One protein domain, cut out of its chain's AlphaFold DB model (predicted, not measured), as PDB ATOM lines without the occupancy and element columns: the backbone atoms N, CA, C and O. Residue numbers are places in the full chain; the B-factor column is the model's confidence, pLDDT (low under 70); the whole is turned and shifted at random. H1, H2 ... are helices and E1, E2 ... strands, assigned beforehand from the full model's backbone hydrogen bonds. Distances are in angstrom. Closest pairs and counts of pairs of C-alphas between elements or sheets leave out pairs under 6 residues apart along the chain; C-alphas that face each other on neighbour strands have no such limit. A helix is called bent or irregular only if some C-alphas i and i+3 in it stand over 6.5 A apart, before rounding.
ATOM      1  N   TYR A  35      10.520  77.370   3.423       42.34
ATOM      2  CA  TYR A  35       9.869  77.657   2.135       42.34
ATOM      3  C   TYR A  35       8.536  78.397   2.312       42.34
ATOM      4  O   TYR A  35       7.552  77.847   2.804       42.34
ATOM      5  N   VAL A  36       8.490  79.652   1.861       49.41
ATOM      6  CA  VAL A  36       7.234  80.385   1.649       49.41
ATOM      7  C   VAL A  36       6.918  80.342   0.159       49.41
ATOM      8  O   VAL A  36       7.600  80.988  -0.641       49.41
ATOM      9  N   ASP A  37       5.894  79.574  -0.204       46.19
ATOM     10  CA  ASP A  37       5.394  79.493  -1.573       46.19
ATOM     11  C   ASP A  37       4.674  80.797  -1.958       46.19
ATOM     12  O   ASP A  37       3.693  81.167  -1.306       46.19
ATOM     13  N   PRO A  38       5.104  81.494  -3.024       46.22
ATOM     14  CA  PRO A  38       4.422  82.686  -3.494       46.22
ATOM     15  C   PRO A  38       2.973  82.493  -3.959       46.22
ATOM     16  O   PRO A  38       2.230  83.464  -4.042       46.22
ATOM     17  N   SER A  39       2.552  81.270  -4.266       41.78
ATOM     18  CA  SER A  39       1.162  80.976  -4.642       41.78
ATOM     19  C   SER A  39       0.197  80.969  -3.447       41.78
ATOM     20  O   SER A  39      -1.007  81.131  -3.625       41.78
ATOM     21  N   VAL A  40       0.706  80.880  -2.210       46.25
ATOM     22  CA  VAL A  40      -0.093  81.012  -0.972       46.25
ATOM     23  C   VAL A  40      -0.542  82.462  -0.743       46.25
ATOM     24  O   VAL A  40      -1.501  82.709  -0.013       46.25
ATOM     25  N   PHE A  41       0.092  83.427  -1.421       50.50
ATOM     26  CA  PHE A  41      -0.270  84.843  -1.351       50.50
ATOM     27  C   PHE A  41      -1.662  85.161  -1.900       50.50
ATOM     28  O   PHE A  41      -2.073  86.294  -1.697       50.50
ATOM     29  N   GLU A  42      -2.349  84.223  -2.574       46.25
ATOM     30  CA  GLU A  42      -3.585  84.447  -3.348       46.25
ATOM     31  C   GLU A  42      -4.918  84.280  -2.577       46.25
ATOM     32  O   GLU A  42      -5.951  84.654  -3.122       46.25
ATOM     33  N   LEU A  43      -4.954  83.767  -1.333       44.09
ATOM     34  CA  LEU A  43      -6.242  83.425  -0.682       44.09
ATOM     35  C   LEU A  43      -6.512  84.033   0.710       44.09
ATOM     36  O   LEU A  43      -7.651  84.419   0.960       44.09
ATOM     37  N   GLU A  44      -5.535  84.154   1.617       45.41
ATOM     38  CA  GLU A  44      -5.821  84.576   3.012       45.41
ATOM     39  C   GLU A  44      -5.869  86.106   3.203       45.41
ATOM     40  O   GLU A  44      -6.800  86.613   3.826       45.41
ATOM     41  N   ALA A  45      -4.951  86.867   2.597       46.12
ATOM     42  CA  ALA A  45      -4.885  88.324   2.776       46.12
ATOM     43  C   ALA A  45      -6.103  89.093   2.204       46.12
ATOM     44  O   ALA A  45      -6.387  90.212   2.632       46.12
ATOM     45  N   PHE A  46      -6.833  88.506   1.247       45.28
ATOM     46  CA  PHE A  46      -7.911  89.168   0.492       45.28
ATOM     47  C   PHE A  46      -9.210  89.335   1.273       45.28
ATOM     48  O   PHE A  46      -9.972  90.263   1.012       45.28
ATOM     49  N   VAL A  47      -9.476  88.462   2.248       49.59
ATOM     50  CA  VAL A  47     -10.706  88.544   3.050       49.59
ATOM     51  C   VAL A  47     -10.667  89.756   3.990       49.59
ATOM     52  O   VAL A  47     -11.713  90.272   4.378       49.59
ATOM     53  N   VAL A  48      -9.478  90.269   4.323       52.84
ATOM     54  CA  VAL A  48      -9.315  91.231   5.423       52.84
ATOM     55  C   VAL A  48      -9.706  92.669   5.059       52.84
ATOM     56  O   VAL A  48     -10.146  93.420   5.929       52.84
ATOM     57  N   TYR A  49      -9.629  93.051   3.780       61.50
ATOM     58  CA  TYR A  49     -10.077  94.370   3.294       61.50
ATOM     59  C   TYR A  49     -11.460  94.338   2.619       61.50
ATOM     60  O   TYR A  49     -11.902  95.336   2.046       61.50
ATOM     61  N   ALA A  50     -12.169  93.207   2.689       52.38
ATOM     62  CA  ALA A  50     -13.496  93.041   2.110       52.38
ATOM     63  C   ALA A  50     -14.565  93.725   2.988       52.38
ATOM     64  O   ALA A  50     -15.254  93.092   3.783       52.38
ATOM     65  N   GLY A  51     -14.698  95.045   2.868       64.44
ATOM     66  CA  GLY A  51     -15.738  95.815   3.552       64.44
ATOM     67  C   GLY A  51     -15.805  97.249   3.049       64.44
ATOM     68  O   GLY A  51     -14.803  97.811   2.616       64.44
ATOM     69  N   THR A  52     -16.987  97.857   3.067       72.25
ATOM     70  CA  THR A  52     -17.123  99.273   2.712       72.25
ATOM     71  C   THR A  52     -16.481 100.126   3.805       72.25
ATOM     72  O   THR A  52     -16.812  99.958   4.974       72.25
ATOM     73  N   ILE A  53     -15.567 101.026   3.433       85.06
ATOM     74  CA  ILE A  53     -14.955 101.961   4.383       85.06
ATOM     75  C   ILE A  53     -16.004 102.968   4.871       85.06
ATOM     76  O   ILE A  53     -16.798 103.489   4.065       85.06
ATOM     77  N   ASP A  54     -16.004 103.228   6.177       90.75
ATOM     78  CA  ASP A  54     -16.834 104.266   6.774       90.75
ATOM     79  C   ASP A  54     -16.332 105.643   6.337       90.75
ATOM     80  O   ASP A  54     -15.133 105.875   6.156       90.75
ATOM     81  N   VAL A  55     -17.266 106.568   6.135       93.88
ATOM     82  CA  VAL A  55     -16.970 107.947   5.747       93.88
ATOM     83  C   VAL A  55     -17.642 108.854   6.760       93.88
ATOM     84  O   VAL A  55     -18.851 108.765   6.962       93.88
ATOM     85  N   ILE A  56     -16.850 109.697   7.410       96.00
ATOM     86  CA  ILE A  56     -17.262 110.507   8.554       96.00
ATOM     87  C   ILE A  56     -17.029 111.977   8.220       96.00
ATOM     88  O   ILE A  56     -15.977 112.339   7.689       96.00
ATOM     89  N   ASP A  57     -17.994 112.835   8.537       95.50
ATOM     90  CA  ASP A  57     -17.816 114.283   8.467       95.50
ATOM     91  C   ASP A  57     -16.883 114.740   9.597       95.50
ATOM     92  O   ASP A  57     -17.206 114.647  10.781       95.50
ATOM     93  N   GLY A  58     -15.722 115.283   9.234       94.31
ATOM     94  CA  GLY A  58     -14.715 115.744  10.182       94.31
ATOM     95  C   GLY A  58     -15.213 116.834  11.129       94.31
ATOM     96  O   GLY A  58     -14.726 116.917  12.255       94.31
ATOM     97  N   PHE A  59     -16.207 117.639  10.743       93.75
ATOM     98  CA  PHE A  59     -16.722 118.710  11.601       93.75
ATOM     99  C   PHE A  59     -17.668 118.219  12.693       93.75
ATOM    100  O   PHE A  59     -17.690 118.813  13.773       93.75
ATOM    101  N   THR A  60     -18.461 117.190  12.404       92.56
ATOM    102  CA  THR A  60     -19.524 116.706  13.299       92.56
ATOM    103  C   THR A  60     -19.161 115.395  13.986       92.56
ATOM    104  O   THR A  60     -19.605 115.174  15.107       92.56
ATOM    105  N   GLY A  61     -18.327 114.566  13.355       92.25
ATOM    106  CA  GLY A  61     -18.033 113.200  13.789       92.25
ATOM    107  C   GLY A  61     -19.104 112.177  13.395       92.25
ATOM    108  O   GLY A  61     -18.960 111.001  13.703       92.25
ATOM    109  N   GLU A  62     -20.151 112.605  12.690       94.19
ATOM    110  CA  GLU A  62     -21.254 111.757  12.234       94.19
ATOM    111  C   GLU A  62     -20.985 111.182  10.829       94.19
ATOM    112  O   GLU A  62     -20.123 111.700  10.105       94.19
ATOM    113  N   PRO A  63     -21.723 110.138  10.389       94.75
ATOM    114  CA  PRO A  63     -21.622 109.630   9.025       94.75
ATOM    115  C   PRO A  63     -21.777 110.743   7.982       94.75
ATOM    116  O   PRO A  63     -22.700 111.561   8.045       94.75
ATOM    117  N   PHE A  64     -20.871 110.770   7.008       92.50
ATOM    118  CA  PHE A  64     -20.889 111.749   5.931       92.50
ATOM    119  C   PHE A  64     -22.060 111.458   4.985       92.50
ATOM    120  O   PHE A  64     -22.053 110.464   4.260       92.50
ATOM    121  N   ASN A  65     -23.065 112.334   5.003       88.06
ATOM    122  CA  ASN A  65     -24.319 112.155   4.260       88.06
ATOM    123  C   ASN A  65     -24.442 113.065   3.025       88.06
ATOM    124  O   ASN A  65     -25.470 113.037   2.350       88.06
ATOM    125  N   GLU A  66     -23.440 113.901   2.738       84.69
ATOM    126  CA  GLU A  66     -23.471 114.775   1.563       84.69
ATOM    127  C   GLU A  66     -23.131 113.986   0.290       84.69
ATOM    128  O   GLU A  66     -22.181 113.201   0.261       84.69
ATOM    129  N   ASP A  67     -23.883 114.223  -0.786       85.81
ATOM    130  CA  ASP A  67     -23.561 113.678  -2.105       85.81
ATOM    131  C   ASP A  67     -22.431 114.502  -2.738       85.81
ATOM    132  O   ASP A  67     -22.659 115.512  -3.410       85.81
ATOM    133  N   ASN A  68     -21.188 114.113  -2.443       92.25
ATOM    134  CA  ASN A  68     -19.994 114.771  -2.956       92.25
ATOM    135  C   ASN A  68     -19.235 113.852  -3.934       92.25
ATOM    136  O   ASN A  68     -18.707 112.818  -3.514       92.25
ATOM    137  N   PRO A  69     -19.089 114.241  -5.216       91.62
ATOM    138  CA  PRO A  69     -18.503 113.372  -6.235       91.62
ATOM    139  C   PRO A  69     -17.018 113.065  -5.996       91.62
ATOM    140  O   PRO A  69     -16.557 111.994  -6.382       91.62
ATOM    141  N   VAL A  70     -16.261 113.952  -5.331       93.00
ATOM    142  CA  VAL A  70     -14.851 113.698  -4.979       93.00
ATOM    143  C   VAL A  70     -14.760 112.608  -3.915       93.00
ATOM    144  O   VAL A  70     -13.952 111.685  -4.039       93.00
ATOM    145  N   VAL A  71     -15.595 112.702  -2.875       92.25
ATOM    146  CA  VAL A  71     -15.622 111.743  -1.762       92.25
ATOM    147  C   VAL A  71     -16.068 110.371  -2.256       92.25
ATOM    148  O   VAL A  71     -15.391 109.381  -1.979       92.25
ATOM    149  N   THR A  72     -17.150 110.313  -3.035       91.00
ATOM    150  CA  THR A  72     -17.676 109.067  -3.609       91.00
ATOM    151  C   THR A  72     -16.645 108.391  -4.510       91.00
ATOM    152  O   THR A  72     -16.294 107.238  -4.266       91.00
ATOM    153  N   ALA A  73     -16.071 109.120  -5.474       90.44
ATOM    154  CA  ALA A  73     -15.093 108.554  -6.404       90.44
ATOM    155  C   ALA A  73     -13.808 108.075  -5.705       90.44
ATOM    156  O   ALA A  73     -13.237 107.050  -6.075       90.44
ATOM    157  N   PHE A  74     -13.332 108.791  -4.678       91.06
ATOM    158  CA  PHE A  74     -12.170 108.333  -3.913       91.06
ATOM    159  C   PHE A  74     -12.494 107.097  -3.059       91.06
ATOM    160  O   PHE A  74     -11.692 106.164  -3.015       91.06
ATOM    161  N   ARG A  75     -13.671 107.064  -2.417       88.69
ATOM    162  CA  ARG A  75     -14.141 105.937  -1.595       88.69
ATOM    163  C   ARG A  75     -14.244 104.640  -2.399       88.69
ATOM    164  O   ARG A  75     -13.844 103.594  -1.893       88.69
ATOM    165  N   GLU A  76     -14.765 104.702  -3.622       86.50
ATOM    166  CA  GLU A  76     -14.964 103.527  -4.487       86.50
ATOM    167  C   GLU A  76     -13.654 102.797  -4.814       86.50
ATOM    168  O   GLU A  76     -13.614 101.567  -4.843       86.50
ATOM    169  N   GLU A  77     -12.562 103.537  -5.001       84.69
ATOM    170  CA  GLU A  77     -11.251 102.967  -5.340       84.69
ATOM    171  C   GLU A  77     -10.340 102.750  -4.126       84.69
ATOM    172  O   GLU A  77      -9.286 102.121  -4.233       84.69
ATOM    173  N   PHE A  78     -10.730 103.249  -2.954       85.56
ATOM    174  CA  PHE A  78      -9.897 103.254  -1.756       85.56
ATOM    175  C   PHE A  78      -9.378 101.861  -1.371       85.56
ATOM    176  O   PHE A  78      -8.175 101.671  -1.168       85.56
ATOM    177  N   ASN A  79     -10.273 100.870  -1.332       82.25
ATOM    178  CA  ASN A  79      -9.910  99.496  -0.986       82.25
ATOM    179  C   ASN A  79      -8.968  98.875  -2.025       82.25
ATOM    180  O   ASN A  79      -8.021  98.194  -1.647       82.25
ATOM    181  N   GLN A  80      -9.172  99.165  -3.315       82.81
ATOM    182  CA  GLN A  80      -8.307  98.665  -4.389       82.81
ATOM    183  C   GLN A  80      -6.886  99.236  -4.275       82.81
ATOM    184  O   GLN A  80      -5.905  98.530  -4.508       82.81
ATOM    185  N   LEU A  81      -6.754 100.507  -3.875       84.19
ATOM    186  CA  LEU A  81      -5.450 101.137  -3.642       84.19
ATOM    187  C   LEU A  81      -4.721 100.516  -2.445       84.19
ATOM    188  O   LEU A  81      -3.521 100.246  -2.536       84.19
ATOM    189  N   LEU A  82      -5.435 100.275  -1.341       82.44
ATOM    190  CA  LEU A  82      -4.888  99.587  -0.166       82.44
ATOM    191  C   LEU A  82      -4.429  98.167  -0.504       82.44
ATOM    192  O   LEU A  82      -3.316  97.775  -0.148       82.44
ATOM    193  N   GLU A  83      -5.263  97.425  -1.226       79.19
ATOM    194  CA  GLU A  83      -4.981  96.065  -1.668       79.19
ATOM    195  C   GLU A  83      -3.744  96.018  -2.575       79.19
ATOM    196  O   GLU A  83      -2.789  95.284  -2.300       79.19
ATOM    197  N   GLY A  84      -3.708  96.863  -3.611       80.25
ATOM    198  CA  GLY A  84      -2.578  96.943  -4.536       80.25
ATOM    199  C   GLY A  84      -1.268  97.313  -3.837       80.25
ATOM    200  O   GLY A  84      -0.200  96.772  -4.161       80.25
ATOM    201  N   TYR A  85      -1.332  98.191  -2.833       84.06
ATOM    202  CA  TYR A  85      -0.169  98.543  -2.027       84.06
ATOM    203  C   TYR A  85       0.295  97.386  -1.127       84.06
ATOM    204  O   TYR A  85       1.488  97.068  -1.126       84.06
ATOM    205  N   HIS A  86      -0.616  96.710  -0.415       82.12
ATOM    206  CA  HIS A  86      -0.281  95.556   0.434       82.12
ATOM    207  C   HIS A  86       0.364  94.426  -0.379       82.12
ATOM    208  O   HIS A  86       1.390  93.875   0.034       82.12
ATOM    209  N   TRP A  87      -0.157  94.143  -1.577       78.25
ATOM    210  CA  TRP A  87       0.436  93.163  -2.492       78.25
ATOM    211  C   TRP A  87       1.847  93.558  -2.931       78.25
ATOM    212  O   TRP A  87       2.778  92.748  -2.898       78.25
ATOM    213  N   THR A  88       2.027  94.828  -3.298       82.06
ATOM    214  CA  THR A  88       3.336  95.360  -3.685       82.06
ATOM    215  C   THR A  88       4.335  95.239  -2.534       82.06
ATOM    216  O   THR A  88       5.476  94.823  -2.758       82.06
ATOM    217  N   LEU A  89       3.913  95.528  -1.297       82.56
ATOM    218  CA  LEU A  89       4.750  95.362  -0.112       82.56
ATOM    219  C   LEU A  89       5.159  93.897   0.074       82.56
ATOM    220  O   LEU A  89       6.360  93.621   0.101       82.56
ATOM    221  N   LEU A  90       4.191  92.974   0.152       82.00
ATOM    222  CA  LEU A  90       4.440  91.541   0.346       82.00
ATOM    223  C   LEU A  90       5.390  90.986  -0.717       82.00
ATOM    224  O   LEU A  90       6.400  90.356  -0.392       82.00
ATOM    225  N   ARG A  91       5.128  91.278  -1.993       83.06
ATOM    226  CA  ARG A  91       5.994  90.839  -3.089       83.06
ATOM    227  C   ARG A  91       7.399  91.425  -2.957       83.06
ATOM    228  O   ARG A  91       8.379  90.688  -3.059       83.06
ATOM    229  N   SER A  92       7.507  92.731  -2.712       83.56
ATOM    230  CA  SER A  92       8.806  93.405  -2.625       83.56
ATOM    231  C   SER A  92       9.651  92.923  -1.445       83.56
ATOM    232  O   SER A  92      10.873  92.850  -1.573       83.56
ATOM    233  N   GLU A  93       9.034  92.592  -0.309       83.94
ATOM    234  CA  GLU A  93       9.731  92.097   0.881       83.94
ATOM    235  C   GLU A  93      10.080  90.612   0.741       83.94
ATOM    236  O   GLU A  93      11.192  90.230   1.095       83.94
ATOM    237  N   SER A  94       9.211  89.789   0.139       82.81
ATOM    238  CA  SER A  94       9.531  88.394  -0.206       82.81
ATOM    239  C   SER A  94      10.764  88.310  -1.110       82.81
ATOM    240  O   SER A  94      11.732  87.617  -0.789       82.81
ATOM    241  N   GLU A  95      10.771  89.053  -2.219       82.31
ATOM    242  CA  GLU A  95      11.906  89.051  -3.150       82.31
ATOM    243  C   GLU A  95      13.176  89.605  -2.501       82.31
ATOM    244  O   GLU A  95      14.270  89.065  -2.687       82.31
ATOM    245  N   PHE A  96      13.037  90.635  -1.665       82.62
ATOM    246  CA  PHE A  96      14.165  91.180  -0.925       82.62
ATOM    247  C   PHE A  96      14.739  90.178   0.082       82.62
ATOM    248  O   PHE A  96      15.957  90.016   0.137       82.62
ATOM    249  N   MET A  97      13.900  89.472   0.845       81.50
ATOM    250  CA  MET A  97      14.349  88.433   1.777       81.50
ATOM    251  C   MET A  97      15.046  87.282   1.044       81.50
ATOM    252  O   MET A  97      16.103  86.849   1.495       81.50
ATOM    253  N   LYS A  98      14.532  86.822  -0.106       82.12
ATOM    254  CA  LYS A  98      15.192  85.784  -0.925       82.12
ATOM    255  C   LYS A  98      16.578  86.222  -1.393       82.12
ATOM    256  O   LYS A  98      17.557  85.502  -1.192       82.12
ATOM    257  N   MET A  99      16.664  87.417  -1.981       83.62
ATOM    258  CA  MET A  99      17.935  88.013  -2.401       83.62
ATOM    259  C   MET A  99      18.903  88.100  -1.218       83.62
ATOM    260  O   MET A  99      20.077  87.742  -1.335       83.62
ATOM    261  N   ARG A 100      18.394  88.494  -0.048       81.69
ATOM    262  CA  ARG A 100      19.196  88.634   1.157       81.69
ATOM    263  C   ARG A 100      19.711  87.309   1.705       81.69
ATOM    264  O   ARG A 100      20.880  87.238   2.067       81.69
ATOM    265  N   ILE A 101      18.883  86.265   1.721       80.94
ATOM    266  CA  ILE A 101      19.299  84.916   2.124       80.94
ATOM    267  C   ILE A 101      20.469  84.446   1.266       80.94
ATOM    268  O   ILE A 101      21.444  83.914   1.801       80.94
ATOM    269  N   LYS A 102      20.392  84.670  -0.050       83.31
ATOM    270  CA  LYS A 102      21.470  84.322  -0.975       83.31
ATOM    271  C   LYS A 102      22.757  85.078  -0.636       83.31
ATOM    272  O   LYS A 102      23.762  84.435  -0.346       83.31
ATOM    273  N   LEU A 103      22.705  86.413  -0.579       84.00
ATOM    274  CA  LEU A 103      23.882  87.236  -0.270       84.00
ATOM    275  C   LEU A 103      24.490  86.914   1.100       84.00
ATOM    276  O   LEU A 103      25.705  86.864   1.224       84.00
ATOM    277  N   ASP A 104      23.672  86.672   2.126       83.56
ATOM    278  CA  ASP A 104      24.157  86.309   3.464       83.56
ATOM    279  C   ASP A 104      24.772  84.910   3.514       83.56
ATOM    280  O   ASP A 104      25.575  84.623   4.397       83.56
ATOM    281  N   THR A 105      24.364  84.013   2.619       84.94
ATOM    282  CA  THR A 105      24.971  82.683   2.509       84.94
ATOM    283  C   THR A 105      26.343  82.794   1.869       84.94
ATOM    284  O   THR A 105      27.309  82.335   2.461       84.94
ATOM    285  N   GLU A 106      26.435  83.485   0.733       90.00
ATOM    286  CA  GLU A 106      27.700  83.726   0.035       90.00
ATOM    287  C   GLU A 106      28.690  84.504   0.919       90.00
ATOM    288  O   GLU A 106      29.830  84.086   1.091       90.00
ATOM    289  N   PHE A 107      28.229  85.573   1.581       91.25
ATOM    290  CA  PHE A 107      29.037  86.339   2.531       91.25
ATOM    291  C   PHE A 107      29.566  85.466   3.675       91.25
ATOM    292  O   PHE A 107      30.718  85.611   4.073       91.25
ATOM    293  N   ALA A 108      28.724  84.595   4.242       89.69
ATOM    294  CA  ALA A 108      29.127  83.737   5.351       89.69
ATOM    295  C   ALA A 108      30.186  82.719   4.920       89.69
ATOM    296  O   ALA A 108      31.163  82.566   5.642       89.69
ATOM    297  N   THR A 109      30.014  82.083   3.758       92.06
ATOM    298  CA  THR A 109      30.991  81.140   3.194       92.06
ATOM    299  C   THR A 109      32.342  81.814   2.979       92.06
ATOM    300  O   THR A 109      33.350  81.343   3.490       92.06
ATOM    301  N   ASP A 110      32.365  82.972   2.324       94.81
ATOM    302  CA  ASP A 110      33.613  83.699   2.088       94.81
ATOM    303  C   ASP A 110      34.284  84.177   3.385       94.81
ATOM    304  O   ASP A 110      35.511  84.219   3.488       94.81
ATOM    305  N   LEU A 111      33.487  84.578   4.381       94.81
ATOM    306  CA  LEU A 111      34.007  84.986   5.682       94.81
ATOM    307  C   LEU A 111      34.564  83.800   6.472       94.81
ATOM    308  O   LEU A 111      35.566  83.968   7.164       94.81
ATOM    309  N   GLU A 112      33.934  82.632   6.371       94.25
ATOM    310  CA  GLU A 112      34.417  81.375   6.943       94.25
ATOM    311  C   GLU A 112      35.768  81.000   6.330       94.25
ATOM    312  O   GLU A 112      36.751  80.905   7.062       94.25
ATOM    313  N   GLU A 113      35.860  80.939   4.998       95.31
ATOM    314  CA  GLU A 113      37.111  80.653   4.280       95.31
ATOM    315  C   GLU A 113      38.224  81.654   4.637       95.31
ATOM    316  O   GLU A 113      39.379  81.283   4.887       95.31
ATOM    317  N   LEU A 114      37.889  82.949   4.709       96.12
ATOM    318  CA  LEU A 114      38.848  83.972   5.112       96.12
ATOM    319  C   LEU A 114      39.289  83.778   6.569       96.12
ATOM    320  O   LEU A 114      40.486  83.854   6.842       96.12
ATOM    321  N   ALA A 115      38.370  83.518   7.498       95.44
ATOM    322  CA  ALA A 115      38.691  83.290   8.905       95.44
ATOM    323  C   ALA A 115      39.570  82.042   9.098       95.44
ATOM    324  O   ALA A 115      40.594  82.119   9.786       95.44
ATOM    325  N   GLU A 116      39.246  80.935   8.429       95.00
ATOM    326  CA  GLU A 116      40.043  79.703   8.440       95.00
ATOM    327  C   GLU A 116      41.460  79.940   7.918       95.00
ATOM    328  O   GLU A 116      42.429  79.442   8.494       95.00
ATOM    329  N   SER A 117      41.621  80.787   6.896       95.00
ATOM    330  CA  SER A 117      42.951  81.149   6.392       95.00
ATOM    331  C   SER A 117      43.827  81.859   7.439       95.00
ATOM    332  O   SER A 117      45.053  81.812   7.345       95.00
ATOM    333  N   PHE A 118      43.217  82.488   8.451       95.50
ATOM    334  CA  PHE A 118      43.873  83.090   9.621       95.50
ATOM    335  C   PHE A 118      43.942  82.127  10.827       95.50
ATOM    336  O   PHE A 118      44.257  82.550  11.939       95.50
ATOM    337  N   GLY A 119      43.629  80.842  10.646       92.88
ATOM    338  CA  GLY A 119      43.599  79.853  11.727       92.88
ATOM    339  C   GLY A 119      42.471  80.082  12.737       92.88
ATOM    340  O   GLY A 119      42.605  79.714  13.905       92.88
ATOM    341  N   ILE A 120      41.386  80.744  12.323       94.00
ATOM    342  CA  ILE A 120      40.189  80.951  13.142       94.00
ATOM    343  C   ILE A 120      39.144  79.926  12.711       94.00
ATOM    344  O   ILE A 120      38.426  80.129  11.738       94.00
ATOM    345  N   GLU A 121      39.042  78.837  13.465       91.44
ATOM    346  CA  GLU A 121      38.078  77.767  13.198       91.44
ATOM    347  C   GLU A 121      36.762  77.968  13.968       91.44
ATOM    348  O   GLU A 121      36.708  78.659  14.998       91.44
ATOM    349  N   GLY A 122      35.690  77.321  13.500       85.19
ATOM    350  CA  GLY A 122      34.404  77.264  14.202       85.19
ATOM    351  C   GLY A 122      33.578  78.551  14.122       85.19
ATOM    352  O   GLY A 122      32.747  78.811  15.004       85.19
ATOM    353  N   PHE A 123      33.821  79.377  13.101       87.94
ATOM    354  CA  PHE A 123      32.857  80.386  12.685       87.94
ATOM    355  C   PHE A 123      31.706  79.682  11.969       87.94
ATOM    356  O   PHE A 123      31.898  79.068  10.935       87.94
ATOM    357  N   GLU A 124      30.502  79.799  12.515       79.31
ATOM    358  CA  GLU A 124      29.299  79.289  11.871       79.31
ATOM    359  C   GLU A 124      28.226  80.369  11.885       79.31
ATOM    360  O   GLU A 124      27.996  81.038  12.904       79.31
ATOM    361  N   ARG A 125      27.511  80.492  10.764       75.00
ATOM    362  CA  ARG A 125      26.296  81.302  10.717       75.00
ATOM    363  C   ARG A 125      25.245  80.685  11.633       75.00
ATOM    364  O   ARG A 125      24.841  79.541  11.444       75.00
ATOM    365  N   ASP A 126      24.700  81.482  12.549       72.06
ATOM    366  CA  ASP A 126      23.527  81.092  13.341       72.06
ATOM    367  C   ASP A 126      22.271  81.040  12.447       72.06
ATOM    368  O   ASP A 126      21.504  82.003  12.342       72.06
ATOM    369  N   LYS A 127      22.086  79.906  11.757       67.44
ATOM    370  CA  LYS A 127      20.957  79.656  10.846       67.44
ATOM    371  C   LYS A 127      19.610  79.751  11.569       67.44
ATOM    372  O   LYS A 127      18.647  80.218  10.977       67.44
ATOM    373  N   ALA A 128      19.553  79.394  12.854       63.84
ATOM    374  CA  ALA A 128      18.323  79.395  13.648       63.84
ATOM    375  C   ALA A 128      17.790  80.807  13.962       63.84
ATOM    376  O   ALA A 128      16.617  80.971  14.303       63.84
ATOM    377  N   LYS A 129      18.643  81.833  13.869       68.19
ATOM    378  CA  LYS A 129      18.266  83.237  14.104       68.19
ATOM    379  C   LYS A 129      18.120  84.052  12.828       68.19
ATOM    380  O   LYS A 129      17.651  85.188  12.896       68.19
ATOM    381  N   HIS A 130      18.530  83.507  11.685       73.12
ATOM    382  CA  HIS A 130      18.549  84.246  10.429       73.12
ATOM    383  C   HIS A 130      17.126  84.598   9.994       73.12
ATOM    384  O   HIS A 130      16.277  83.725   9.836       73.12
ATOM    385  N   LEU A 131      16.867  85.898   9.846       78.38
ATOM    386  CA  LEU A 131      15.579  86.461   9.434       78.38
ATOM    387  C   LEU A 131      14.378  86.071  10.306       78.38
ATOM    388  O   LEU A 131      13.240  86.140   9.850       78.38
ATOM    389  N   LYS A 132      14.592  85.622  11.549       79.75
ATOM    390  CA  LYS A 132      13.502  85.078  12.374       79.75
ATOM    391  C   LYS A 132      12.393  86.107  12.619       79.75
ATOM    392  O   LYS A 132      11.215  85.769  12.532       79.75
ATOM    393  N   ILE A 133      12.767  87.353  12.905       80.50
ATOM    394  CA  ILE A 133      11.814  88.434  13.189       80.50
ATOM    395  C   ILE A 133      11.132  88.876  11.892       80.50
ATOM    396  O   ILE A 133       9.917  89.033  11.857       80.50
ATOM    397  N   GLU A 134      11.891  89.013  10.808       83.50
ATOM    398  CA  GLU A 134      11.382  89.373   9.486       83.50
ATOM    399  C   GLU A 134      10.377  88.343   8.979       83.50
ATOM    400  O   GLU A 134       9.312  88.717   8.498       83.50
ATOM    401  N   ARG A 135      10.661  87.051   9.164       82.06
ATOM    402  CA  ARG A 135       9.733  85.960   8.852       82.06
ATOM    403  C   ARG A 135       8.480  86.020   9.715       82.06
ATOM    404  O   ARG A 135       7.400  85.818   9.177       82.06
ATOM    405  N   ALA A 136       8.589  86.328  11.009       83.12
ATOM    406  CA  ALA A 136       7.420  86.473  11.878       83.12
ATOM    407  C   ALA A 136       6.516  87.638  11.434       83.12
ATOM    408  O   ALA A 136       5.300  87.473  11.336       83.12
ATOM    409  N   ILE A 137       7.113  88.788  11.100       84.44
ATOM    410  CA  ILE A 137       6.396  89.955  10.560       84.44
ATOM    411  C   ILE A 137       5.735  89.598   9.228       84.44
ATOM    412  O   ILE A 137       4.551  89.853   9.026       84.44
ATOM    413  N   PHE A 138       6.487  88.968   8.328       84.88
ATOM    414  CA  PHE A 138       5.999  88.576   7.013       84.88
ATOM    415  C   PHE A 138       4.855  87.555   7.098       84.88
ATOM    416  O   PHE A 138       3.833  87.719   6.443       84.88
ATOM    417  N   GLN A 139       4.981  86.539   7.956       81.81
ATOM    418  CA  GLN A 139       3.923  85.560   8.220       81.81
ATOM    419  C   GLN A 139       2.656  86.202   8.772       81.81
ATOM    420  O   GLN A 139       1.561  85.787   8.395       81.81
ATOM    421  N   ARG A 140       2.791  87.218   9.631       83.06
ATOM    422  CA  ARG A 140       1.639  87.989  10.096       83.06
ATOM    423  C   ARG A 140       0.959  88.699   8.925       83.06
ATOM    424  O   ARG A 140      -0.238  88.510   8.762       83.06
ATOM    425  N   LEU A 141       1.715  89.402   8.077       82.44
ATOM    426  CA  LEU A 141       1.194  90.128   6.904       82.44
ATOM    427  C   LEU A 141       0.484  89.258   5.866       82.44
ATOM    428  O   LEU A 141      -0.379  89.761   5.148       82.44
ATOM    429  N   MET A 142       0.878  87.987   5.743       78.19
ATOM    430  CA  MET A 142       0.222  87.049   4.828       78.19
ATOM    431  C   MET A 142      -1.216  86.735   5.245       78.19
ATOM    432  O   MET A 142      -2.048  86.465   4.386       78.19
ATOM    433  N   ARG A 143      -1.487  86.752   6.552       75.50
ATOM    434  CA  ARG A 143      -2.791  86.400   7.117       75.50
ATOM    435  C   ARG A 143      -3.646  87.630   7.330       75.50
ATOM    436  O   ARG A 143      -4.770  87.685   6.864       75.50
ATOM    437  N   ASP A 144      -3.062  88.621   7.992       75.44
ATOM    438  CA  ASP A 144      -3.753  89.812   8.450       75.44
ATOM    439  C   ASP A 144      -2.828  91.030   8.269       75.44
ATOM    440  O   ASP A 144      -1.620  90.947   8.535       75.44
ATOM    441  N   PRO A 145      -3.342  92.209   7.896       76.25
ATOM    442  CA  PRO A 145      -2.562  93.429   7.933       76.25
ATOM    443  C   PRO A 145      -2.331  93.856   9.385       76.25
ATOM    444  O   PRO A 145      -3.147  93.593  10.271       76.25
ATOM    445  N   PHE A 146      -1.203  94.506   9.666       76.50
ATOM    446  CA  PHE A 146      -1.015  95.116  10.992       76.50
ATOM    447  C   PHE A 146      -1.894  96.337  11.190       76.50
ATOM    448  O   PHE A 146      -2.137  96.744  12.316       76.50
ATOM    449  N   PHE A 147      -2.299  96.950  10.085       79.12
ATOM    450  CA  PHE A 147      -2.925  98.246  10.054       79.12
ATOM    451  C   PHE A 147      -4.233  98.166   9.280       79.12
ATOM    452  O   PHE A 147      -4.280  97.599   8.189       79.12
ATOM    453  N   ARG A 148      -5.267  98.795   9.829       82.44
ATOM    454  CA  ARG A 148      -6.568  98.964   9.207       82.44
ATOM    455  C   ARG A 148      -6.969 100.433   9.244       82.44
ATOM    456  O   ARG A 148      -6.908 101.071  10.295       82.44
ATOM    457  N   ILE A 149      -7.405 100.961   8.102       86.25
ATOM    458  CA  ILE A 149      -8.119 102.241   8.079       86.25
ATOM    459  C   ILE A 149      -9.562 101.936   8.451       86.25
ATOM    460  O   ILE A 149     -10.207 101.133   7.783       86.25
ATOM    461  N   GLU A 150     -10.033 102.518   9.547       87.25
ATOM    462  CA  GLU A 150     -11.405 102.329  10.017       87.25
ATOM    463  C   GLU A 150     -12.364 103.284   9.316       87.25
ATOM    464  O   GLU A 150     -13.451 102.875   8.925       87.25
ATOM    465  N   ALA A 151     -11.938 104.530   9.098       91.00
ATOM    466  CA  ALA A 151     -12.769 105.536   8.457       91.00
ATOM    467  C   ALA A 151     -11.961 106.563   7.655       91.00
ATOM    468  O   ALA A 151     -10.829 106.926   8.008       91.00
ATOM    469  N   LEU A 152     -12.594 107.074   6.601       94.00
ATOM    470  CA  LEU A 152     -12.208 108.302   5.918       94.00
ATOM    471  C   LEU A 152     -12.839 109.493   6.635       94.00
ATOM    472  O   LEU A 152     -14.061 109.576   6.735       94.00
ATOM    473  N   ILE A 153     -12.011 110.428   7.098       95.94
ATOM    474  CA  ILE A 153     -12.488 111.659   7.734       95.94
ATOM    475  C   ILE A 153     -12.495 112.770   6.696       95.94
ATOM    476  O   ILE A 153     -11.445 113.179   6.194       95.94
ATOM    477  N   VAL A 154     -13.679 113.254   6.361       96.56
ATOM    478  CA  VAL A 154     -13.883 114.217   5.286       96.56
ATOM    479  C   VAL A 154     -13.864 115.633   5.839       96.56
ATOM    480  O   VAL A 154     -14.639 115.981   6.725       96.56
ATOM    481  N   TRP A 155     -13.010 116.472   5.267       96.00
ATOM    482  CA  TRP A 155     -12.891 117.875   5.632       96.00
ATOM    483  C   TRP A 155     -13.097 118.769   4.404       96.00
ATOM    484  O   TRP A 155     -12.297 118.757   3.465       96.00
ATOM    485  N   ASP A 156     -14.155 119.578   4.440       94.69
ATOM    486  CA  ASP A 156     -14.376 120.677   3.498       94.69
ATOM    487  C   ASP A 156     -13.379 121.817   3.782       94.69
ATOM    488  O   ASP A 156     -13.471 122.522   4.799       94.69
ATOM    489  N   LEU A 157     -12.420 122.007   2.873       93.69
ATOM    490  CA  LEU A 157     -11.416 123.063   2.980       93.69
ATOM    491  C   LEU A 157     -12.024 124.463   2.939       93.69
ATOM    492  O   LEU A 157     -11.480 125.365   3.576       93.69
ATOM    493  N   ASP A 158     -13.132 124.674   2.233       92.62
ATOM    494  CA  ASP A 158     -13.753 125.994   2.134       92.62
ATOM    495  C   ASP A 158     -14.409 126.379   3.459       92.62
ATOM    496  O   ASP A 158     -14.314 127.530   3.899       92.62
ATOM    497  N   LYS A 159     -14.994 125.406   4.162       92.31
ATOM    498  CA  LYS A 159     -15.471 125.584   5.537       92.31
ATOM    499  C   LYS A 159     -14.310 125.792   6.515       92.31
ATOM    500  O   LYS A 159     -14.390 126.705   7.337       92.31
ATOM    501  N   LEU A 160     -13.211 125.043   6.388       92.19
ATOM    502  CA  LEU A 160     -12.002 125.240   7.206       92.19
ATOM    503  C   LEU A 160     -11.357 126.624   6.996       92.19
ATOM    504  O   LEU A 160     -10.925 127.250   7.966       92.19
ATOM    505  N   LYS A 161     -11.316 127.139   5.759       88.75
ATOM    506  CA  LYS A 161     -10.831 128.498   5.444       88.75
ATOM    507  C   LYS A 161     -11.660 129.562   6.177       88.75
ATOM    508  O   LYS A 161     -11.095 130.478   6.767       88.75
ATOM    509  N   ARG A 162     -12.994 129.418   6.215       89.19
ATOM    510  CA  ARG A 162     -13.904 130.353   6.917       89.19
ATOM    511  C   ARG A 162     -13.731 130.358   8.440       89.19
ATOM    512  O   ARG A 162     -14.165 131.303   9.095       89.19
ATOM    513  N   MET A 163     -13.120 129.320   9.016       84.62
ATOM    514  CA  MET A 163     -12.864 129.251  10.458       84.62
ATOM    515  C   MET A 163     -11.682 130.121  10.910       84.62
ATOM    516  O   MET A 163     -11.559 130.357  12.114       84.62
ATOM    517  N   ASP A 164     -10.872 130.643   9.979       79.75
ATOM    518  CA  ASP A 164      -9.743 131.552  10.241       79.75
ATOM    519  C   ASP A 164      -8.734 130.978  11.254       79.75
ATOM    520  O   ASP A 164      -8.465 131.535  12.315       79.75
ATOM    521  N   GLY A 165      -8.259 129.758  10.983       74.19
ATOM    522  CA  GLY A 165      -7.284 129.060  11.829       74.19
ATOM    523  C   GLY A 165      -7.835 128.521  13.157       74.19
ATOM    524  O   GLY A 165      -7.098 127.866  13.895       74.19
ATOM    525  N   ARG A 166      -9.122 128.737  13.472       82.62
ATOM    526  CA  ARG A 166      -9.763 128.114  14.641       82.62
ATOM    527  C   ARG A 166      -9.868 126.604  14.457       82.62
ATOM    528  O   ARG A 166     -10.322 126.120  13.424       82.62
ATOM    529  N   HIS A 167      -9.474 125.872  15.492       82.69
ATOM    530  CA  HIS A 167      -9.485 124.416  15.494       82.69
ATOM    531  C   HIS A 167     -10.922 123.870  15.574       82.69
ATOM    532  O   HIS A 167     -11.698 124.350  16.406       82.69
ATOM    533  N   PRO A 168     -11.297 122.872  14.753       88.12
ATOM    534  CA  PRO A 168     -12.573 122.181  14.909       88.12
ATOM    535  C   PRO A 168     -12.678 121.458  16.258       88.12
ATOM    536  O   PRO A 168     -11.666 121.098  16.863       88.12
ATOM    537  N   THR A 169     -13.912 121.258  16.726       87.81
ATOM    538  CA  THR A 169     -14.217 120.690  18.054       87.81
ATOM    539  C   THR A 169     -14.457 119.182  18.046       87.81
ATOM    540  O   THR A 169     -14.540 118.580  19.110       87.81
ATOM    541  N   SER A 170     -14.601 118.584  16.863       91.50
ATOM    542  CA  SER A 170     -14.757 117.139  16.677       91.50
ATOM    543  C   SER A 170     -13.540 116.368  17.195       91.50
ATOM    544  O   SER A 170     -12.410 116.861  17.135       91.50
ATOM    545  N   GLU A 171     -13.745 115.129  17.650       89.81
ATOM    546  CA  GLU A 171     -12.653 114.258  18.106       89.81
ATOM    547  C   GLU A 171     -11.624 113.950  17.004       89.81
ATOM    548  O   GLU A 171     -10.449 113.706  17.291       89.81
ATOM    549  N   TYR A 172     -12.045 114.027  15.737       91.31
ATOM    550  CA  TYR A 172     -11.187 113.813  14.571       91.31
ATOM    551  C   TYR A 172     -10.341 115.036  14.219       91.31
ATOM    552  O   TYR A 172      -9.459 114.957  13.365       91.31
ATOM    553  N   ALA A 173     -10.550 116.177  14.882       89.75
ATOM    554  CA  ALA A 173      -9.774 117.385  14.623       89.75
ATOM    555  C   ALA A 173      -8.274 117.198  14.928       89.75
ATOM    556  O   ALA A 173      -7.445 117.921  14.386       89.75
ATOM    557  N   LYS A 174      -7.907 116.192  15.735       86.44
ATOM    558  CA  LYS A 174      -6.512 115.769  15.962       86.44
ATOM    559  C   LYS A 174      -5.779 115.319  14.684       86.44
ATOM    560  O   LYS A 174      -4.549 115.363  14.654       86.44
ATOM    561  N   ASP A 175      -6.516 114.925  13.642       89.00
ATOM    562  CA  ASP A 175      -5.977 114.441  12.363       89.00
ATOM    563  C   ASP A 175      -5.681 115.582  11.372       89.00
ATOM    564  O   ASP A 175      -5.193 115.353  10.263       89.00
ATOM    565  N   ILE A 176      -5.932 116.836  11.752       91.69
ATOM    566  CA  ILE A 176      -5.570 118.017  10.964       91.69
ATOM    567  C   ILE A 176      -4.863 119.055  11.832       91.69
ATOM    568  O   ILE A 176      -4.931 119.038  13.060       91.69
ATOM    569  N   ARG A 177      -4.155 119.976  11.185       88.06
ATOM    570  CA  ARG A 177      -3.466 121.084  11.844       88.06
ATOM    571  C   ARG A 177      -3.379 122.282  10.914       88.06
ATOM    572  O   ARG A 177      -3.084 122.130   9.735       88.06
ATOM    573  N   PHE A 178      -3.555 123.487  11.446       88.44
ATOM    574  CA  PHE A 178      -3.266 124.703  10.695       88.44
ATOM    575  C   PHE A 178      -1.769 125.032  10.756       88.44
ATOM    576  O   PHE A 178      -1.192 125.134  11.842       88.44
ATOM    577  N   ASN A 179      -1.138 125.191   9.595       85.81
ATOM    578  CA  ASN A 179       0.247 125.623   9.462       85.81
ATOM    579  C   ASN A 179       0.275 127.141   9.190       85.81
ATOM    580  O   ASN A 179      -0.006 127.545   8.056       85.81
ATOM    581  N   PRO A 180       0.596 127.984  10.194       82.50
ATOM    582  CA  PRO A 180       0.546 129.437  10.044       82.50
ATOM    583  C   PRO A 180       1.597 129.959   9.060       82.50
ATOM    584  O   PRO A 180       1.296 130.866   8.290       82.50
ATOM    585  N   ASP A 181       2.781 129.341   9.006       83.50
ATOM    586  CA  ASP A 181       3.871 129.752   8.110       83.50
ATOM    587  C   ASP A 181       3.497 129.580   6.632       83.50
ATOM    588  O   ASP A 181       3.987 130.295   5.760       83.50
ATOM    589  N   ARG A 182       2.620 128.610   6.343       83.44
ATOM    590  CA  ARG A 182       2.121 128.310   4.993       83.44
ATOM    591  C   ARG A 182       0.696 128.795   4.746       83.44
ATOM    592  O   ARG A 182       0.200 128.621   3.635       83.44
ATOM    593  N   GLY A 183       0.028 129.336   5.765       85.75
ATOM    594  CA  GLY A 183      -1.366 129.776   5.704       85.75
ATOM    595  C   GLY A 183      -2.352 128.688   5.264       85.75
ATOM    596  O   GLY A 183      -3.326 129.000   4.582       85.75
ATOM    597  N   ARG A 184      -2.105 127.411   5.587       88.88
ATOM    598  CA  ARG A 184      -2.941 126.292   5.112       88.88
ATOM    599  C   ARG A 184      -3.133 125.201   6.156       88.88
ATOM    600  O   ARG A 184      -2.275 124.986   7.008       88.88
ATOM    601  N   TRP A 185      -4.238 124.475   6.036       91.06
ATOM    602  CA  TRP A 185      -4.473 123.248   6.790       91.06
ATOM    603  C   TRP A 185      -3.649 122.098   6.209       91.06
ATOM    604  O   TRP A 185      -3.538 121.951   4.993       91.06
ATOM    605  N   GLU A 186      -3.065 121.300   7.094       91.69
ATOM    606  CA  GLU A 186      -2.297 120.103   6.785       91.69
ATOM    607  C   GLU A 186      -2.907 118.909   7.529       91.69
ATOM    608  O   GLU A 186      -3.451 119.034   8.628       91.69
ATOM    609  N   ARG A 187      -2.838 117.747   6.898       92.31
ATOM    610  CA  ARG A 187      -3.346 116.465   7.367       92.31
ATOM    611  C   ARG A 187      -2.258 115.732   8.130       92.31
ATOM    612  O   ARG A 187      -1.086 115.753   7.746       92.31
ATOM    613  N   ARG A 188      -2.643 115.010   9.172       89.56
ATOM    614  CA  ARG A 188      -1.737 114.176   9.956       89.56
ATOM    615  C   ARG A 188      -2.394 112.868  10.357       89.56
ATOM    616  O   ARG A 188      -3.608 112.765  10.444       89.56
ATOM    617  N   VAL A 189      -1.557 111.880  10.631       86.94
ATOM    618  CA  VAL A 189      -1.944 110.662  11.345       86.94
ATOM    619  C   VAL A 189      -0.978 110.460  12.495       86.94
ATOM    620  O   VAL A 189       0.227 110.662  12.337       86.94
ATOM    621  N   THR A 190      -1.498 110.062  13.649       82.44
ATOM    622  CA  THR A 190      -0.698 109.604  14.787       82.44
ATOM    623  C   THR A 190      -1.173 108.237  15.209       82.44
ATOM    624  O   THR A 190      -2.373 107.987  15.271       82.44
ATOM    625  N   THR A 191      -0.237 107.352  15.505       79.50
ATOM    626  CA  THR A 191      -0.561 105.983  15.868       79.50
ATOM    627  C   THR A 191       0.413 105.417  16.870       79.50
ATOM    628  O   THR A 191       1.587 105.790  16.907       79.50
ATOM    629  N   ARG A 192      -0.104 104.486  17.662       81.62
ATOM    630  CA  ARG A 192       0.634 103.694  18.621       81.62
ATOM    631  C   ARG A 192       0.423 102.226  18.288       81.62
ATOM    632  O   ARG A 192      -0.703 101.775  18.119       81.62
ATOM    633  N   ASP A 238      -0.319  93.561  17.833       82.69
ATOM    634  CA  ASP A 238      -1.691  94.030  17.894       82.69
ATOM    635  C   ASP A 238      -2.116  94.676  16.569       82.69
ATOM    636  O   ASP A 238      -1.301  95.210  15.809       82.69
ATOM    637  N   GLU A 239      -3.413  94.600  16.280       81.81
ATOM    638  CA  GLU A 239      -4.011  95.335  15.171       81.81
ATOM    639  C   GLU A 239      -4.007  96.836  15.484       81.81
ATOM    640  O   GLU A 239      -4.401  97.274  16.565       81.81
ATOM    641  N   VAL A 240      -3.592  97.631  14.504       82.44
ATOM    642  CA  VAL A 240      -3.523  99.083  14.583       82.44
ATOM    643  C   VAL A 240      -4.606  99.692  13.714       82.44
ATOM    644  O   VAL A 240      -4.671  99.464  12.511       82.44
ATOM    645  N   LYS A 241      -5.435 100.521  14.331       85.62
ATOM    646  CA  LYS A 241      -6.586 101.161  13.701       85.62
ATOM    647  C   LYS A 241      -6.313 102.643  13.499       85.62
ATOM    648  O   LYS A 241      -5.889 103.299  14.451       85.62
ATOM    649  N   LEU A 242      -6.519 103.165  12.284       86.25
ATOM    650  CA  LEU A 242      -6.396 104.602  11.995       86.25
ATOM    651  C   LEU A 242      -7.603 105.165  11.276       86.25
ATOM    652  O   LEU A 242      -8.257 104.511  10.471       86.25
ATOM    653  N   THR A 243      -7.793 106.450  11.500       90.44
ATOM    654  CA  THR A 243      -8.586 107.342  10.673       90.44
ATOM    655  C   THR A 243      -7.684 107.995   9.629       90.44
ATOM    656  O   THR A 243      -6.513 108.288   9.892       90.44
ATOM    657  N   TYR A 244      -8.200 108.192   8.415       92.62
ATOM    658  CA  TYR A 244      -7.450 108.840   7.340       92.62
ATOM    659  C   TYR A 244      -8.159 110.122   6.883       92.62
ATOM    660  O   TYR A 244      -9.226 110.037   6.271       92.62
ATOM    661  N   PRO A 245      -7.595 111.313   7.152       95.06
ATOM    662  CA  PRO A 245      -8.217 112.569   6.756       95.06
ATOM    663  C   PRO A 245      -8.040 112.841   5.254       95.06
ATOM    664  O   PRO A 245      -6.945 112.708   4.695       95.06
ATOM    665  N   ILE A 246      -9.109 113.294   4.603       96.00
ATOM    666  CA  ILE A 246      -9.096 113.778   3.221       96.00
ATOM    667  C   ILE A 246      -9.639 115.200   3.136       96.00
ATOM    668  O   ILE A 246     -10.515 115.600   3.899       96.00
ATOM    669  N   PHE A 247      -9.107 115.950   2.176       95.50
ATOM    670  CA  PHE A 247      -9.544 117.301   1.863       95.50
ATOM    671  C   PHE A 247     -10.215 117.342   0.497       95.50
ATOM    672  O   PHE A 247      -9.666 116.810  -0.471       95.50
ATOM    673  N   PHE A 248     -11.343 118.040   0.422       95.12
ATOM    674  CA  PHE A 248     -11.938 118.481  -0.835       95.12
ATOM    675  C   PHE A 248     -12.234 119.984  -0.770       95.12
ATOM    676  O   PHE A 248     -12.259 120.578   0.311       95.12
ATOM    677  N   ASN A 249     -12.413 120.610  -1.928       93.31
ATOM    678  CA  ASN A 249     -12.833 122.006  -2.054       93.31
ATOM    679  C   ASN A 249     -13.758 122.185  -3.268       93.31
ATOM    680  O   ASN A 249     -13.878 121.285  -4.101       93.31
ATOM    681  N   SER A 250     -14.403 123.343  -3.368       90.62
ATOM    682  CA  SER A 250     -15.295 123.699  -4.483       90.62
ATOM    683  C   SER A 250     -14.592 124.383  -5.665       90.62
ATOM    684  O   SER A 250     -15.182 124.503  -6.737       90.62
ATOM    685  N   GLU A 251     -13.348 124.833  -5.489       90.50
ATOM    686  CA  GLU A 251     -12.595 125.625  -6.475       90.50
ATOM    687  C   GLU A 251     -11.967 124.761  -7.584       90.50
ATOM    688  O   GLU A 251     -11.801 125.213  -8.718       90.50
ATOM    689  N   GLU A 252     -11.595 123.522  -7.271       92.19
ATOM    690  CA  GLU A 252     -10.844 122.634  -8.156       92.19
ATOM    691  C   GLU A 252     -11.733 121.583  -8.830       92.19
ATOM    692  O   GLU A 252     -12.674 121.056  -8.239       92.19
ATOM    693  N   ALA A 253     -11.401 121.210 -10.067       94.81
ATOM    694  CA  ALA A 253     -12.138 120.182 -10.796       94.81
ATOM    695  C   ALA A 253     -12.094 118.816 -10.080       94.81
ATOM    696  O   ALA A 253     -11.032 118.377  -9.631       94.81
ATOM    697  N   THR A 254     -13.236 118.121 -10.044       93.50
ATOM    698  CA  THR A 254     -13.416 116.820  -9.374       93.50
ATOM    699  C   THR A 254     -12.318 115.815  -9.725       93.50
ATOM    700  O   THR A 254     -11.669 115.280  -8.829       93.50
ATOM    701  N   ASP A 255     -12.049 115.606 -11.016       93.88
ATOM    702  CA  ASP A 255     -11.080 114.600 -11.471       93.88
ATOM    703  C   ASP A 255      -9.653 114.893 -10.987       93.88
ATOM    704  O   ASP A 255      -8.919 113.976 -10.614       93.88
ATOM    705  N   LEU A 256      -9.266 116.173 -10.934       95.06
ATOM    706  CA  LEU A 256      -7.954 116.594 -10.435       95.06
ATOM    707  C   LEU A 256      -7.831 116.339  -8.930       95.06
ATOM    708  O   LEU A 256      -6.815 115.805  -8.475       95.06
ATOM    709  N   GLN A 257      -8.884 116.647  -8.166       95.75
ATOM    710  CA  GLN A 257      -8.926 116.372  -6.730       95.75
ATOM    711  C   GLN A 257      -8.812 114.871  -6.450       95.75
ATOM    712  O   GLN A 257      -7.995 114.460  -5.622       95.75
ATOM    713  N   VAL A 258      -9.571 114.049  -7.179       93.75
ATOM    714  CA  VAL A 258      -9.549 112.587  -7.048       93.75
ATOM    715  C   VAL A 258      -8.160 112.032  -7.381       93.75
ATOM    716  O   VAL A 258      -7.593 111.285  -6.583       93.75
ATOM    717  N   GLN A 259      -7.549 112.432  -8.501       92.94
ATOM    718  CA  GLN A 259      -6.192 111.988  -8.858       92.94
ATOM    719  C   GLN A 259      -5.140 112.405  -7.820       92.94
ATOM    720  O   GLN A 259      -4.256 111.611  -7.467       92.94
ATOM    721  N   ARG A 260      -5.237 113.626  -7.282       93.06
ATOM    722  CA  ARG A 260      -4.354 114.084  -6.203       93.06
ATOM    723  C   ARG A 260      -4.539 113.255  -4.935       93.06
ATOM    724  O   ARG A 260      -3.541 112.870  -4.326       93.06
ATOM    725  N   LEU A 261      -5.777 112.969  -4.529       93.31
ATOM    726  CA  LEU A 261      -6.049 112.149  -3.347       93.31
ATOM    727  C   LEU A 261      -5.457 110.746  -3.505       93.31
ATOM    728  O   LEU A 261      -4.753 110.298  -2.604       93.31
ATOM    729  N   LYS A 262      -5.630 110.105  -4.667       91.44
ATOM    730  CA  LYS A 262      -5.053 108.781  -4.966       91.44
ATOM    731  C   LYS A 262      -3.526 108.773  -4.906       91.44
ATOM    732  O   LYS A 262      -2.936 107.961  -4.196       91.44
ATOM    733  N   SER A 263      -2.876 109.692  -5.620       89.19
ATOM    734  CA  SER A 263      -1.406 109.778  -5.655       89.19
ATOM    735  C   SER A 263      -0.810 110.105  -4.283       89.19
ATOM    736  O   SER A 263       0.181 109.497  -3.865       89.19
ATOM    737  N   THR A 264      -1.447 111.015  -3.542       90.06
ATOM    738  CA  THR A 264      -1.024 111.361  -2.183       90.06
ATOM    739  C   THR A 264      -1.247 110.194  -1.230       90.06
ATOM    740  O   THR A 264      -0.365 109.888  -0.436       90.06
ATOM    741  N   PHE A 265      -2.376 109.490  -1.335       90.19
ATOM    742  CA  PHE A 265      -2.667 108.317  -0.517       90.19
ATOM    743  C   PHE A 265      -1.615 107.223  -0.696       90.19
ATOM    744  O   PHE A 265      -1.018 106.801   0.293       90.19
ATOM    745  N   LEU A 266      -1.307 106.844  -1.938       87.06
ATOM    746  CA  LEU A 266      -0.261 105.860  -2.237       87.06
ATOM    747  C   LEU A 266       1.108 106.288  -1.694       87.06
ATOM    748  O   LEU A 266       1.813 105.478  -1.094       87.06
ATOM    749  N   THR A 267       1.469 107.565  -1.853       85.69
ATOM    750  CA  THR A 267       2.721 108.102  -1.299       85.69
ATOM    751  C   THR A 267       2.733 107.984   0.223       85.69
ATOM    752  O   THR A 267       3.706 107.504   0.803       85.69
ATOM    753  N   ASN A 268       1.631 108.349   0.871       86.88
ATOM    754  CA  ASN A 268       1.508 108.325   2.321       86.88
ATOM    755  C   ASN A 268       1.564 106.894   2.869       86.88
ATOM    756  O   ASN A 268       2.227 106.668   3.879       86.88
ATOM    757  N   LEU A 269       0.965 105.910   2.186       82.94
ATOM    758  CA  LEU A 269       1.026 104.499   2.588       82.94
ATOM    759  C   LEU A 269       2.467 103.991   2.731       82.94
ATOM    760  O   LEU A 269       2.751 103.286   3.697       82.94
ATOM    761  N   THR A 270       3.395 104.435   1.873       77.69
ATOM    762  CA  THR A 270       4.826 104.079   1.991       77.69
ATOM    763  C   THR A 270       5.466 104.496   3.313       77.69
ATOM    764  O   THR A 270       6.435 103.877   3.749       77.69
ATOM    765  N   SER A 271       4.934 105.544   3.943       75.75
ATOM    766  CA  SER A 271       5.455 106.105   5.191       75.75
ATOM    767  C   SER A 271       4.609 105.721   6.405       75.75
ATOM    768  O   SER A 271       5.145 105.636   7.505       75.75
ATOM    769  N   ILE A 272       3.309 105.466   6.232       75.88
ATOM    770  CA  ILE A 272       2.415 104.996   7.302       75.88
ATOM    771  C   ILE A 272       2.688 103.520   7.621       75.88
ATOM    772  O   ILE A 272       2.688 103.135   8.793       75.88
ATOM    773  N   TYR A 273       2.928 102.702   6.593       74.19
ATOM    774  CA  TYR A 273       2.923 101.246   6.688       74.19
ATOM    775  C   TYR A 273       4.285 100.626   6.339       74.19
ATOM    776  O   TYR A 273       4.469 100.009   5.295       74.19
TER     777      TYR A 273
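Overview. This is residues 35 to 192 and 238 to 273 of the 456 residues of an uncharacterized protein of Puniceicoccales bacterium CK1056 (UniProt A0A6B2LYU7). A long, slender helical arm runs out from a small mixed head: H2b makes the arm's length, and the chain folds back along it through residues 118 to 131 into H3. In the head, the parallel sheet E1 E2 E5 has H2a over one face and H5 on the other, with the hairpin E3 E4 partly face to face with it on the side of E5, and H6 packs on H2a and the near part of H2b. The printed part has 194 residues, with six named helices and five named strands in the order H1 E1 H2 H3 E2 H4 H5 E3 E4 E5 H6. The sheet of three runs E1 E2 E5, all parallel, the sheet E3 E4 is antiparallel, and the class is mixed, helices and strands. The whole is loose, with a radius of gyration of the C-alphas of 23.1 A, and elongated, spanning 77 by 41 by 30 A.

Along the chain. H1, residues 38 to 42, begins at C-alpha 38, (4.422, 82.686, -3.494). E1 is residues 54 to 57. H2, residues 69 to 117, was assigned as one helix by its hydrogen bonds but is bent, with C-alphas 76 and 79 7.4 A apart. Its arms are H2a, residues 69 to 76, and H2b, residues 79 to 117, 56.4 A long and ending at C-alpha 117, (42.951, 81.149, 6.392). H3 is residues 132 to 143, 17.2 A, and E2 is residues 147 to 156, 26.0 A, bending by 54 degrees at residue 150. H4 is residues 157 to 162. H5, residues 171 to 175, is only just irregular, with C-alphas 171 and 174 6.7 A apart. E3 is residues 176 to 179, E4 residues 184 to 192, 26.6 A, and E5 residues 240 to 248, 26.2 A. H6, residues 254 to 272, is 25.9 A long and ends at C-alpha 272, (2.415, 104.996, 7.302).

Arrangement. H1 is near H2b and close but not clearly touching H3, the C-alphas of Phe 41 and Met 142 being closest at 6.6 A. E1 and E2 are parallel neighbours, with N 56 and O 152 2.9 A apart, within hydrogen-bond range. E1, H2 and H3, then E2 form a strand-helix-strand unit, two parallel neighbour strands with helices between, and its crossover is left-handed. H2a is on the sheet over E2 at a height of 9.1 A, along the strands at 3 degrees on the local plane. H2b and H3 form a helical hairpin; they touch through residues 90 to 93 and 138 to 142, closest at the C-alphas of Leu 90 and Leu 141, 7.5 A, at a shallow tilt of 22 degrees, opposite ways. E2 and E5 are parallel, with N 150 and O 242 2.8 A apart. H4 only grazes the sheet with residues 157 to 160. H5 is on the face opposite to H2a. The hairpin E3 and E4 has N 177 and O 186 2.8 A apart; its sheet and E1 E2 E5 form a sandwich, two sheets face to face, with the C-alphas of Arg 187 and Pro 245 the closest of E4 and E5 at 6.3 A. H6 touches H2a with residues 254 to 262, closest at the C-alphas of Val 70 and Thr 254, 5.6 A, at a steep tilt of 43 degrees, the same way. H6 touches H2b too, closest at the C-alphas of Leu 81 and Leu 266, 7.2 A. Every O i to N i+4 pair is within hydrogen-bond range in H2a, H2b and H4; the counts are 7 of 8 in H3, 13 of 15 in H6, and 0 of 1 in H1 and in H5, where 1 of 2 O i to N i+3 pairs is within range in each.

Size, cuts and confidence. The C-alphas of Gly 119 and Arg 162 are the two farthest apart, at 76.7 A. Residues 193 to 237 are not printed, and C-alphas 192 and 238 are 10.0 A apart across the cut. The links H1 to E1, E1 to H2 and H2 to H3 are long. The model's mean pLDDT over the printed part is 83.5, with residues 35 to 51 and 127 to 129 under 70.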